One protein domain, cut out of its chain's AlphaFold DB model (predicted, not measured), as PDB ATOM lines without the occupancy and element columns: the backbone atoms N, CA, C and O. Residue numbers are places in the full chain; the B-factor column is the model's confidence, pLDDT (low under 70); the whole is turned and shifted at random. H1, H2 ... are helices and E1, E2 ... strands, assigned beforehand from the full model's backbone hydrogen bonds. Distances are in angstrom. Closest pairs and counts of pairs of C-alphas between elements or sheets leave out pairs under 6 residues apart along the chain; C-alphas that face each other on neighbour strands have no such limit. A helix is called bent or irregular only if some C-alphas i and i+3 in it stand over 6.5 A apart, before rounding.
ATOM      1  N   GLU A  21     374.832 132.037 143.934       84.00
ATOM      2  CA  GLU A  21     373.512 132.107 144.550       84.00
ATOM      3  C   GLU A  21     373.247 130.940 145.510       84.00
ATOM      4  O   GLU A  21     372.606 131.133 146.548       84.00
ATOM      5  N   GLY A  22     373.775 129.748 145.211       85.12
ATOM      6  CA  GLY A  22     373.682 128.577 146.083       85.12
ATOM      7  C   GLY A  22     374.335 128.813 147.448       85.12
ATOM      8  O   GLY A  22     373.719 128.540 148.483       85.12
ATOM      9  N   PHE A  23     375.535 129.405 147.470       88.88
ATOM     10  CA  PHE A  23     376.211 129.768 148.721       88.88
ATOM     11  C   PHE A  23     375.437 130.828 149.498       88.88
ATOM     12  O   PHE A  23     375.234 130.679 150.704       88.88
ATOM     13  N   ILE A  24     374.944 131.864 148.813       90.81
ATOM     14  CA  ILE A  24     374.145 132.925 149.441       90.81
ATOM     15  C   ILE A  24     372.907 132.323 150.113       90.81
ATOM     16  O   ILE A  24     372.618 132.622 151.272       90.81
ATOM     17  N   HIS A  25     372.182 131.455 149.405       90.19
ATOM     18  CA  HIS A  25     370.977 130.824 149.930       90.19
ATOM     19  C   HIS A  25     371.274 129.947 151.155       90.19
ATOM     20  O   HIS A  25     370.571 130.038 152.166       90.19
ATOM     21  N   ALA A  26     372.337 129.137 151.096       88.56
ATOM     22  CA  ALA A  26     372.765 128.304 152.215       88.56
ATOM     23  C   ALA A  26     373.116 129.148 153.453       88.56
ATOM     24  O   ALA A  26     372.622 128.878 154.553       88.56
ATOM     25  N   LEU A  27     373.914 130.202 153.277       92.94
ATOM     26  CA  LEU A  27     374.349 131.085 154.362       92.94
ATOM     27  C   LEU A  27     373.176 131.858 154.978       92.94
ATOM     28  O   LEU A  27     373.041 131.894 156.203       92.94
ATOM     29  N   LYS A  28     372.247 132.372 154.159       91.50
ATOM     30  CA  LYS A  28     371.022 133.043 154.640       91.50
ATOM     31  C   LYS A  28     370.100 132.116 155.441       91.50
ATOM     32  O   LYS A  28     369.376 132.585 156.322       91.50
ATOM     33  N   ARG A  29     370.152 130.803 155.194       92.00
ATOM     34  CA  ARG A  29     369.442 129.774 155.980       92.00
ATOM     35  C   ARG A  29     370.202 129.311 157.227       92.00
ATOM     36  O   ARG A  29     369.709 128.445 157.941       92.00
ATOM     37  N   GLY A  30     371.353 129.913 157.528       89.56
ATOM     38  CA  GLY A  30     372.136 129.621 158.728       89.56
ATOM     39  C   GLY A  30     373.087 128.435 158.584       89.56
ATOM     40  O   GLY A  30     373.547 127.908 159.594       89.56
ATOM     41  N   CYS A  31     373.395 128.006 157.357       92.56
ATOM     42  CA  CYS A  31     374.400 126.976 157.126       92.56
ATOM     43  C   CYS A  31     375.761 127.404 157.711       92.56
ATOM     44  O   CYS A  31     376.199 128.544 157.522       92.56
ATOM     45  N   ARG A  32     376.411 126.494 158.450       95.62
ATOM     46  CA  ARG A  32     377.718 126.717 159.104       95.62
ATOM     47  C   ARG A  32     378.832 125.804 158.595       95.62
ATOM     48  O   ARG A  32     379.937 125.858 159.124       95.62
ATOM     49  N   CYS A  33     378.555 124.986 157.587       93.00
ATOM     50  CA  CYS A  33     379.535 124.112 156.960       93.00
ATOM     51  C   CYS A  33     379.298 124.115 155.452       93.00
ATOM     52  O   CYS A  33     378.187 123.814 155.020       93.00
ATOM     53  N   LEU A  34     380.307 124.486 154.670       91.31
ATOM     54  CA  LEU A  34     380.243 124.481 153.213       91.31
ATOM     55  C   LEU A  34     381.288 123.518 152.665       91.31
ATOM     56  O   LEU A  34     382.435 123.537 153.106       91.31
ATOM     57  N   GLU A  35     380.887 122.706 151.696       89.31
ATOM     58  CA  GLU A  35     381.786 121.819 150.961       89.31
ATOM     59  C   GLU A  35     382.238 122.512 149.669       89.31
ATOM     60  O   GLU A  35     381.423 123.094 148.948       89.31
ATOM     61  N   LEU A  36     383.545 122.484 149.399       89.88
ATOM     62  CA  LEU A  36     384.163 123.045 148.198       89.88
ATOM     63  C   LEU A  36     385.072 121.987 147.573       89.88
ATOM     64  O   LEU A  36     386.030 121.551 148.205       89.88
ATOM     65  N   HIS A  37     384.808 121.601 146.328       90.56
ATOM     66  CA  HIS A  37     385.703 120.720 145.576       90.56
ATOM     67  C   HIS A  37     386.487 121.554 144.566       90.56
ATOM     68  O   HIS A  37     385.914 122.044 143.591       90.56
ATOM     69  N   CYS A  38     387.778 121.742 144.826       93.44
ATOM     70  CA  CYS A  38     388.666 122.621 144.076       93.44
ATOM     71  C   CYS A  38     389.462 121.845 143.021       93.44
ATOM     72  O   CYS A  38     390.039 120.796 143.317       93.44
ATOM     73  N   PHE A  39     389.547 122.403 141.816       93.38
ATOM     74  CA  PHE A  39     390.279 121.850 140.677       93.38
ATOM     75  C   PHE A  39     391.097 122.933 139.984       93.38
ATOM     76  O   PHE A  39     390.784 124.123 140.091       93.38
ATOM     77  N   ASP A  40     392.107 122.505 139.227       95.44
ATOM     78  CA  ASP A  40     392.898 123.419 138.413       95.44
ATOM     79  C   ASP A  40     392.016 124.164 137.398       95.44
ATOM     80  O   ASP A  40     391.237 123.557 136.651       95.44
ATOM     81  N   GLY A  41     392.157 125.486 137.349       94.19
ATOM     82  CA  GLY A  41     391.593 126.325 136.297       94.19
ATOM     83  C   GLY A  41     392.655 127.015 135.440       94.19
ATOM     84  O   GLY A  41     393.857 126.830 135.655       94.19
ATOM     85  N   PRO A  42     392.229 127.772 134.417       94.62
ATOM     86  CA  PRO A  42     393.137 128.534 133.563       94.62
ATOM     87  C   PRO A  42     393.805 129.679 134.340       94.62
ATOM     88  O   PRO A  42     393.284 130.126 135.359       94.62
ATOM     89  N   ASP A  43     394.948 130.157 133.843       94.12
ATOM     90  CA  ASP A  43     395.655 131.337 134.372       94.12
ATOM     91  C   ASP A  43     395.947 131.273 135.885       94.12
ATOM     92  O   ASP A  43     395.864 132.272 136.606       94.12
ATOM     93  N   ASP A  44     396.259 130.065 136.365       92.25
ATOM     94  CA  ASP A  44     396.518 129.762 137.778       92.25
ATOM     95  C   ASP A  44     395.343 130.153 138.700       92.25
ATOM     96  O   ASP A  44     395.535 130.423 139.878       92.25
ATOM     97  N   GLN A  45     394.111 130.205 138.171       95.12
ATOM     98  CA  GLN A  45     392.900 130.503 138.937       95.12
ATOM     99  C   GLN A  45     392.111 129.221 139.241       95.12
ATOM    100  O   GLN A  45     391.484 128.671 138.334       95.12
ATOM    101  N   PRO A  46     392.062 128.765 140.508       96.00
ATOM    102  CA  PRO A  46     391.324 127.564 140.880       96.00
ATOM    103  C   PRO A  46     389.815 127.703 140.654       96.00
ATOM    104  O   PRO A  46     389.215 128.758 140.890       96.00
ATOM    105  N   LEU A  47     389.185 126.601 140.256       94.25
ATOM    106  CA  LEU A  47     387.742 126.498 140.044       94.25
ATOM    107  C   LEU A  47     387.109 125.559 141.073       94.25
ATOM    108  O   LEU A  47     387.774 124.668 141.596       94.25
ATOM    109  N   ILE A  48     385.807 125.722 141.317       89.50
ATOM    110  CA  ILE A  48     385.004 124.802 142.134       89.50
ATOM    111  C   ILE A  48     384.048 124.000 141.248       89.50
ATOM    112  O   ILE A  48     383.467 124.541 140.300       89.50
ATOM    113  N   HIS A  49     383.841 122.725 141.592       78.88
ATOM    114  CA  HIS A  49     382.862 121.846 140.957       78.88
ATOM    115  C   HIS A  49     381.992 121.099 141.982       78.88
ATOM    116  O   HIS A  49     382.467 120.182 142.639       78.88
ATOM    117  N   ASN A  50     380.690 121.387 142.063       66.12
ATOM    118  CA  ASN A  50     379.790 120.703 143.008       66.12
ATOM    119  C   ASN A  50     379.036 119.528 142.354       66.12
ATOM    120  O   ASN A  50     377.811 119.435 142.415       66.12
ATOM    121  N   GLY A  51     379.768 118.634 141.681       53.59
ATOM    122  CA  GLY A  51     379.247 117.350 141.187       53.59
ATOM    123  C   GLY A  51     378.292 117.405 139.984       53.59
ATOM    124  O   GLY A  51     377.736 116.372 139.607       53.59
ATOM    125  N   THR A  52     378.095 118.570 139.353       52.72
ATOM    126  CA  THR A  52     377.301 118.706 138.117       52.72
ATOM    127  C   THR A  52     378.185 119.142 136.952       52.72
ATOM    128  O   THR A  52     378.855 120.169 137.018       52.72
ATOM    129  N   LEU A  53     378.170 118.368 135.858       48.38
ATOM    130  CA  LEU A  53     379.031 118.490 134.663       48.38
ATOM    131  C   LEU A  53     379.166 119.902 134.055       48.38
ATOM    132  O   LEU A  53     380.095 120.141 133.289       48.38
ATOM    133  N   THR A  54     378.253 120.825 134.355       50.19
ATOM    134  CA  THR A  54     378.060 122.072 133.604       50.19
ATOM    135  C   THR A  54     378.396 123.354 134.354       50.19
ATOM    136  O   THR A  54     378.403 124.408 133.726       50.19
ATOM    137  N   SER A  55     378.698 123.318 135.653       59.03
ATOM    138  CA  SER A  55     378.971 124.550 136.404       59.03
ATOM    139  C   SER A  55     380.362 124.531 137.026       59.03
ATOM    140  O   SER A  55     380.658 123.748 137.925       59.03
ATOM    141  N   ARG A  56     381.228 125.387 136.480       74.75
ATOM    142  CA  ARG A  56     382.541 125.724 137.027       74.75
ATOM    143  C   ARG A  56     382.464 127.177 137.459       74.75
ATOM    144  O   ARG A  56     382.210 128.040 136.624       74.75
ATOM    145  N   ILE A  57     382.651 127.425 138.743       87.00
ATOM    146  CA  ILE A  57     382.690 128.776 139.307       87.00
ATOM    147  C   ILE A  57     384.110 129.075 139.770       87.00
ATOM    148  O   ILE A  57     384.848 128.155 140.131       87.00
ATOM    149  N   SER A  58     384.495 130.347 139.757       92.88
ATOM    150  CA  SER A  58     385.779 130.761 140.315       92.88
ATOM    151  C   SER A  58     385.794 130.518 141.823       92.88
ATOM    152  O   SER A  58     384.850 130.894 142.523       92.88
ATOM    153  N   LEU A  59     386.875 129.923 142.340       94.75
ATOM    154  CA  LEU A  59     387.060 129.807 143.785       94.75
ATOM    155  C   LEU A  59     387.083 131.190 144.441       94.75
ATOM    156  O   LEU A  59     386.440 131.384 145.467       94.75
ATOM    157  N   SER A  60     387.773 132.157 143.833       96.19
ATOM    158  CA  SER A  60     387.860 133.528 144.349       96.19
ATOM    159  C   SER A  60     386.472 134.153 144.527       96.19
ATOM    160  O   SER A  60     386.146 134.681 145.590       96.19
ATOM    161  N   GLU A  61     385.607 134.000 143.522       94.06
ATOM    162  CA  GLU A  61     384.236 134.513 143.563       94.06
ATOM    163  C   GLU A  61     383.408 133.849 144.675       94.06
ATOM    164  O   GLU A  61     382.741 134.531 145.457       94.06
ATOM    165  N   ALA A  62     383.501 132.523 144.804       93.44
ATOM    166  CA  ALA A  62     382.830 131.791 145.869       93.44
ATOM    167  C   ALA A  62     383.313 132.227 147.261       93.44
ATOM    168  O   ALA A  62     382.493 132.494 148.140       93.44
ATOM    169  N   LEU A  63     384.626 132.356 147.468       96.50
ATOM    170  CA  LEU A  63     385.199 132.808 148.738       96.50
ATOM    171  C   LEU A  63     384.766 134.238 149.080       96.50
ATOM    172  O   LEU A  63     384.432 134.509 150.234       96.50
ATOM    173  N   GLN A  64     384.701 135.140 148.097       97.12
ATOM    174  CA  GLN A  64     384.240 136.514 148.306       97.12
ATOM    175  C   GLN A  64     382.790 136.546 148.798       97.12
ATOM    176  O   GLN A  64     382.454 137.246 149.756       97.12
ATOM    177  N   VAL A  65     381.930 135.747 148.170       95.00
ATOM    178  CA  VAL A  65     380.528 135.591 148.565       95.00
ATOM    179  C   VAL A  65     380.439 135.016 149.973       95.00
ATOM    180  O   VAL A  65     379.726 135.547 150.823       95.00
ATOM    181  N   ILE A  66     381.212 133.975 150.262       96.00
ATOM    182  CA  ILE A  66     381.255 133.369 151.588       96.00
ATOM    183  C   ILE A  66     381.716 134.381 152.648       96.00
ATOM    184  O   ILE A  66     381.111 134.452 153.715       96.00
ATOM    185  N   SER A  67     382.726 135.206 152.367       97.19
ATOM    186  CA  SER A  67     383.218 136.240 153.293       97.19
ATOM    187  C   SER A  67     382.171 137.324 153.571       97.19
ATOM    188  O   SER A  67     382.066 137.804 154.708       97.19
ATOM    189  N   ASN A  68     381.370 137.672 152.556       96.62
ATOM    190  CA  ASN A  68     380.323 138.692 152.639       96.62
ATOM    191  C   ASN A  68     379.094 138.201 153.420       96.62
ATOM    192  O   ASN A  68     378.612 138.897 154.308       96.62
ATOM    193  N   TYR A  69     378.612 136.990 153.128       95.94
ATOM    194  CA  TYR A  69     377.363 136.458 153.694       95.94
ATOM    195  C   TYR A  69     377.577 135.546 154.914       95.94
ATOM    196  O   TYR A  69     376.630 135.225 155.634       95.94
ATOM    197  N   GLY A  70     378.819 135.124 155.165       95.62
ATOM    198  CA  GLY A  70     379.184 134.073 156.117       95.62
ATOM    199  C   GLY A  70     378.800 134.339 157.567       95.62
ATOM    200  O   GLY A  70     378.730 133.391 158.346       95.62
ATOM    201  N   PHE A  71     378.521 135.590 157.933       96.06
ATOM    202  CA  PHE A  71     378.195 135.984 159.306       96.06
ATOM    203  C   PHE A  71     376.923 136.839 159.420       96.06
ATOM    204  O   PHE A  71     376.565 137.248 160.519       96.06
ATOM    205  N   GLU A  72     376.182 137.065 158.325       96.00
ATOM    206  CA  GLU A  72     374.953 137.885 158.358       96.00
ATOM    207  C   GLU A  72     373.882 137.306 159.292       96.00
ATOM    208  O   GLU A  72     373.153 138.040 159.958       96.00
ATOM    209  N   LYS A  73     373.762 135.972 159.338       94.56
ATOM    210  CA  LYS A  73     372.749 135.290 160.152       94.56
ATOM    211  C   LYS A  73     373.196 135.060 161.597       94.56
ATOM    212  O   LYS A  73     372.350 134.961 162.484       94.56
ATOM    213  N   THR A  74     374.496 134.887 161.825       94.06
ATOM    214  CA  THR A  74     375.070 134.506 163.121       94.06
ATOM    215  C   THR A  74     376.587 134.715 163.150       94.06
ATOM    216  O   THR A  74     377.252 134.546 162.132       94.06
ATOM    217  N   ASN A  75     377.129 134.993 164.341       95.19
ATOM    218  CA  ASN A  75     378.564 135.174 164.588       95.19
ATOM    219  C   ASN A  75     379.304 133.873 164.955       95.19
ATOM    220  O   ASN A  75     380.501 133.911 165.226       95.19
ATOM    221  N   TYR A  76     378.621 132.723 165.010       96.44
ATOM    222  CA  TYR A  76     379.302 131.442 165.235       96.44
ATOM    223  C   TYR A  76     380.261 131.111 164.080       96.44
ATOM    224  O   TYR A  76     380.036 131.582 162.968       96.44
ATOM    225  N   PRO A  77     381.302 130.284 164.283       96.88
ATOM    226  CA  PRO A  77     382.250 129.928 163.224       96.88
ATOM    227  C   PRO A  77     381.586 129.336 161.969       96.88
ATOM    228  O   PRO A  77     380.543 128.680 162.054       96.88
ATOM    229  N   LEU A  78     382.190 129.584 160.804       96.19
ATOM    230  CA  LEU A  78     381.877 128.928 159.531       96.19
ATOM    231  C   LEU A  78     383.000 127.939 159.215       96.19
ATOM    232  O   LEU A  78     384.167 128.318 159.253       96.19
ATOM    233  N   ILE A  79     382.654 126.700 158.885       96.31
ATOM    234  CA  ILE A  79     383.614 125.662 158.505       96.31
ATOM    235  C   ILE A  79     383.599 125.511 156.982       96.31
ATOM    236  O   ILE A  79     382.534 125.364 156.383       96.31
ATOM    237  N   LEU A  80     384.780 125.540 156.365       94.88
ATOM    238  CA  LEU A  80     384.964 125.221 154.950       94.88
ATOM    239  C   LEU A  80     385.631 123.852 154.841       94.88
ATOM    240  O   LEU A  80     386.791 123.682 155.212       94.88
ATOM    241  N   CYS A  81     384.888 122.873 154.340       93.12
ATOM    242  CA  CYS A  81     385.385 121.542 154.030       93.12
ATOM    243  C   CYS A  81     385.871 121.540 152.581       93.12
ATOM    244  O   CYS A  81     385.063 121.461 151.659       93.12
ATOM    245  N   MET A  82     387.183 121.664 152.376       91.75
ATOM    246  CA  MET A  82     387.761 121.731 151.035       91.75
ATOM    247  C   MET A  82     388.364 120.389 150.614       91.75
ATOM    248  O   MET A  82     389.241 119.858 151.296       91.75
ATOM    249  N   GLU A  83     387.942 119.874 149.464       92.94
ATOM    250  CA  GLU A  83     388.626 118.804 148.743       92.94
ATOM    251  C   GLU A  83     389.482 119.437 147.644       92.94
ATOM    252  O   GLU A  83     388.957 120.053 146.721       92.94
ATOM    253  N   ILE A  84     390.806 119.330 147.759       94.19
ATOM    254  CA  ILE A  84     391.741 120.011 146.860       94.19
ATOM    255  C   ILE A  84     392.355 118.997 145.895       94.19
ATOM    256  O   ILE A  84     393.145 118.145 146.301       94.19
ATOM    257  N   GLN A  85     392.012 119.117 144.614       94.38
ATOM    258  CA  GLN A  85     392.540 118.303 143.516       94.38
ATOM    259  C   GLN A  85     393.325 119.167 142.515       94.38
ATOM    260  O   GLN A  85     393.273 118.945 141.307       94.38
ATOM    261  N   CYS A  86     394.036 120.173 143.029       95.31
ATOM    262  CA  CYS A  86     394.818 121.123 142.240       95.31
ATOM    263  C   CYS A  86     396.313 120.775 142.212       95.31
ATOM    264  O   CYS A  86     396.844 120.145 143.132       95.31
ATOM    265  N   SER A  87     397.007 121.259 141.187       97.75
ATOM    266  CA  SER A  87     398.465 121.374 141.118       97.75
ATOM    267  C   SER A  87     399.043 122.181 142.289       97.75
ATOM    268  O   SER A  87     398.353 123.005 142.880       97.75
ATOM    269  N   ILE A  88     400.328 121.989 142.613       97.81
ATOM    270  CA  ILE A  88     400.987 122.693 143.733       97.81
ATOM    271  C   ILE A  88     400.904 124.219 143.583       97.81
ATOM    272  O   ILE A  88     400.541 124.889 144.543       97.81
ATOM    273  N   SER A  89     401.139 124.748 142.376       97.88
ATOM    274  CA  SER A  89     400.993 126.184 142.068       97.88
ATOM    275  C   SER A  89     399.609 126.700 142.462       97.88
ATOM    276  O   SER A  89     399.467 127.655 143.223       97.88
ATOM    277  N   GLN A  90     398.561 125.985 142.054       98.19
ATOM    278  CA  GLN A  90     397.201 126.384 142.389       98.19
ATOM    279  C   GLN A  90     396.834 126.103 143.848       98.19
ATOM    280  O   GLN A  90     396.003 126.819 144.393       98.19
ATOM    281  N   GLN A  91     397.456 125.138 144.531       98.19
ATOM    282  CA  GLN A  91     397.308 124.984 145.985       98.19
ATOM    283  C   GLN A  91     397.884 126.187 146.741       98.19
ATOM    284  O   GLN A  91     397.250 126.686 147.673       98.19
ATOM    285  N   GLU A  92     399.043 126.695 146.316       98.12
ATOM    286  CA  GLU A  92     399.612 127.939 146.844       98.12
ATOM    287  C   GLU A  92     398.672 129.117 146.570       98.12
ATOM    288  O   GLU A  92     398.393 129.909 147.475       98.12
ATOM    289  N   ARG A  93     398.089 129.184 145.365       98.19
ATOM    290  CA  ARG A  93     397.084 130.203 145.046       98.19
ATOM    291  C   ARG A  93     395.830 130.095 145.914       98.19
ATOM    292  O   ARG A  93     395.321 131.122 146.359       98.19
ATOM    293  N   ILE A  94     395.335 128.887 146.198       98.12
ATOM    294  CA  ILE A  94     394.213 128.667 147.128       98.12
ATOM    295  C   ILE A  94     394.551 129.253 148.501       98.12
ATOM    296  O   ILE A  94     393.741 129.986 149.066       98.12
ATOM    297  N   ALA A  95     395.743 128.964 149.031       97.69
ATOM    298  CA  ALA A  95     396.170 129.482 150.327       97.69
ATOM    299  C   ALA A  95     396.227 131.019 150.342       97.69
ATOM    300  O   ALA A  95     395.726 131.640 151.282       97.69
ATOM    301  N   GLN A  96     396.767 131.634 149.285       98.19
ATOM    302  CA  GLN A  96     396.781 133.092 149.124       98.19
ATOM    303  C   GLN A  96     395.366 133.670 149.118       98.19
ATOM    304  O   GLN A  96     395.085 134.577 149.894       98.19
ATOM    305  N   LEU A  97     394.456 133.110 148.314       98.38
ATOM    306  CA  LEU A  97     393.066 133.564 148.236       98.38
ATOM    307  C   LEU A  97     392.356 133.485 149.593       98.38
ATOM    308  O   LEU A  97     391.638 134.413 149.960       98.38
ATOM    309  N   LEU A  98     392.557 132.404 150.354       98.12
ATOM    310  CA  LEU A  98     391.982 132.269 151.695       98.12
ATOM    311  C   LEU A  98     392.460 133.393 152.624       98.12
ATOM    312  O   LEU A  98     391.641 133.992 153.320       98.12
ATOM    313  N   ILE A  99     393.762 133.688 152.623       97.69
ATOM    314  CA  ILE A  99     394.354 134.745 153.452       97.69
ATOM    315  C   ILE A  99     393.872 136.128 152.994       97.69
ATOM    316  O   ILE A  99     393.418 136.916 153.818       97.69
ATOM    317  N   GLU A 100     393.931 136.408 151.690       97.75
ATOM    318  CA  GLU A 100     393.551 137.691 151.086       97.75
ATOM    319  C   GLU A 100     392.071 138.028 151.330       97.75
ATOM    320  O   GLU A 100     391.744 139.158 151.690       97.75
ATOM    321  N   ILE A 101     391.170 137.056 151.153       98.25
ATOM    322  CA  ILE A 101     389.718 137.295 151.154       98.25
ATOM    323  C   ILE A 101     389.117 137.256 152.563       98.25
ATOM    324  O   ILE A 101     388.198 138.024 152.875       98.25
ATOM    325  N   PHE A 102     389.576 136.341 153.420       97.38
ATOM    326  CA  PHE A 102     389.049 136.241 154.781       97.38
ATOM    327  C   PHE A 102     389.802 137.130 155.769       97.38
ATOM    328  O   PHE A 102     389.189 137.573 156.743       97.38
ATOM    329  N   GLY A 103     391.080 137.429 155.524       96.12
ATOM    330  CA  GLY A 103     391.896 138.269 156.399       96.12
ATOM    331  C   GLY A 103     391.822 137.806 157.853       96.12
ATOM    332  O   GLY A 103     391.978 136.625 158.154       96.12
ATOM    333  N   GLU A 104     391.490 138.728 158.755       94.62
ATOM    334  CA  GLU A 104     391.357 138.464 160.197       94.62
ATOM    335  C   GLU A 104     390.234 137.474 160.557       94.62
ATOM    336  O   GLU A 104     390.226 136.921 161.654       94.62
ATOM    337  N   LYS A 105     389.278 137.222 159.647       94.94
ATOM    338  CA  LYS A 105     388.229 136.209 159.850       94.94
ATOM    339  C   LYS A 105     388.760 134.785 159.670       94.94
ATOM    340  O   LYS A 105     388.084 133.838 160.073       94.94
ATOM    341  N   LEU A 106     389.922 134.614 159.030       96.81
ATOM    342  CA  LEU A 106     390.547 133.311 158.858       96.81
ATOM    343  C   LEU A 106     391.233 132.902 160.155       96.81
ATOM    344  O   LEU A 106     392.171 133.550 160.617       96.81
TER     345      LEU A 106
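This is residues 21 to 106 of the 112 residues of the protein "Hypothetical protein" of Rotaria sp. Silwood1 (UniProt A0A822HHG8). Three helices in a row, H1, H2 and H3, run the same way; H2 and H3 cover one face of a small two-stranded sheet, E1 and E2, whose other face is bare, while H1 packs on H2 at the end of the row, near E1 but apart from E2. H2 is the middle helix, and the long link from E1 to H2 loops at one end. The printed part has 86 residues, with three named helices and two named strands in the order H1 E1 H2 E2 H3; the sheet, E1 = E2, is parallel and the class is mixed. It is compact, with a radius of gyration of the C-alphas of 12.7 A, and only just flat, spanning 35 by 31 by 17 A.

Start at E1, residues 33 to 39, and E2, residues 79 to 85, parallel neighbours at 17 degrees; N 36 and O 81 are within hydrogen-bond range at 2.9 A. Between them in the chain comes H2, residues 59 to 69, giving a strand-helix-strand unit, two parallel neighbour strands joined through a helix, with a right-handed crossover. The closest C-alphas of E1 and H2, Cys 38 and Leu 59, are 7.4 A apart. H1, residues 21 to 28, touches H2 at a shallow tilt of 30 degrees, the same way, with the closest C-alphas, Leu 27 and Tyr 69, 6.2 A apart. H3, residues 88 to 105, touches H2 with residues 94 to 102 alone, at a shallow tilt of 14 degrees, the same way; the closest C-alphas, Ser 67 and Phe 102, are 6.0 A apart. H1 and H3 are apart. Every O i to N i+4 pair is within hydrogen-bond range in H1 and H2, and 12 of 14 are in H3.

Find C-alpha 33 at (379.535, 124.112, 156.960); from there E1 runs 19.6 A, and E2 18.9 A. H1 begins at C-alpha 21, (373.512, 132.107, 144.550), and measures 10.4 A; H2 measures 15.4 A. H3 runs 24.6 A to C-alpha 105 at (388.229, 136.209, 159.850), with a kink of 40 degrees near residue 99; it is irregular, C-alphas 101 and 104 being 9.3 A apart.

The C-alphas of Asp 43 and Thr 74, the two farthest apart, are 35.5 A apart. The printed part has no cut. Look along the long link, residues 40 to 58: residues 47 to 48 pair antiparallel with residues 38 to 39 of E1 and with residues 57 to 58, and pLDDT is under 70 at residues 50 to 55.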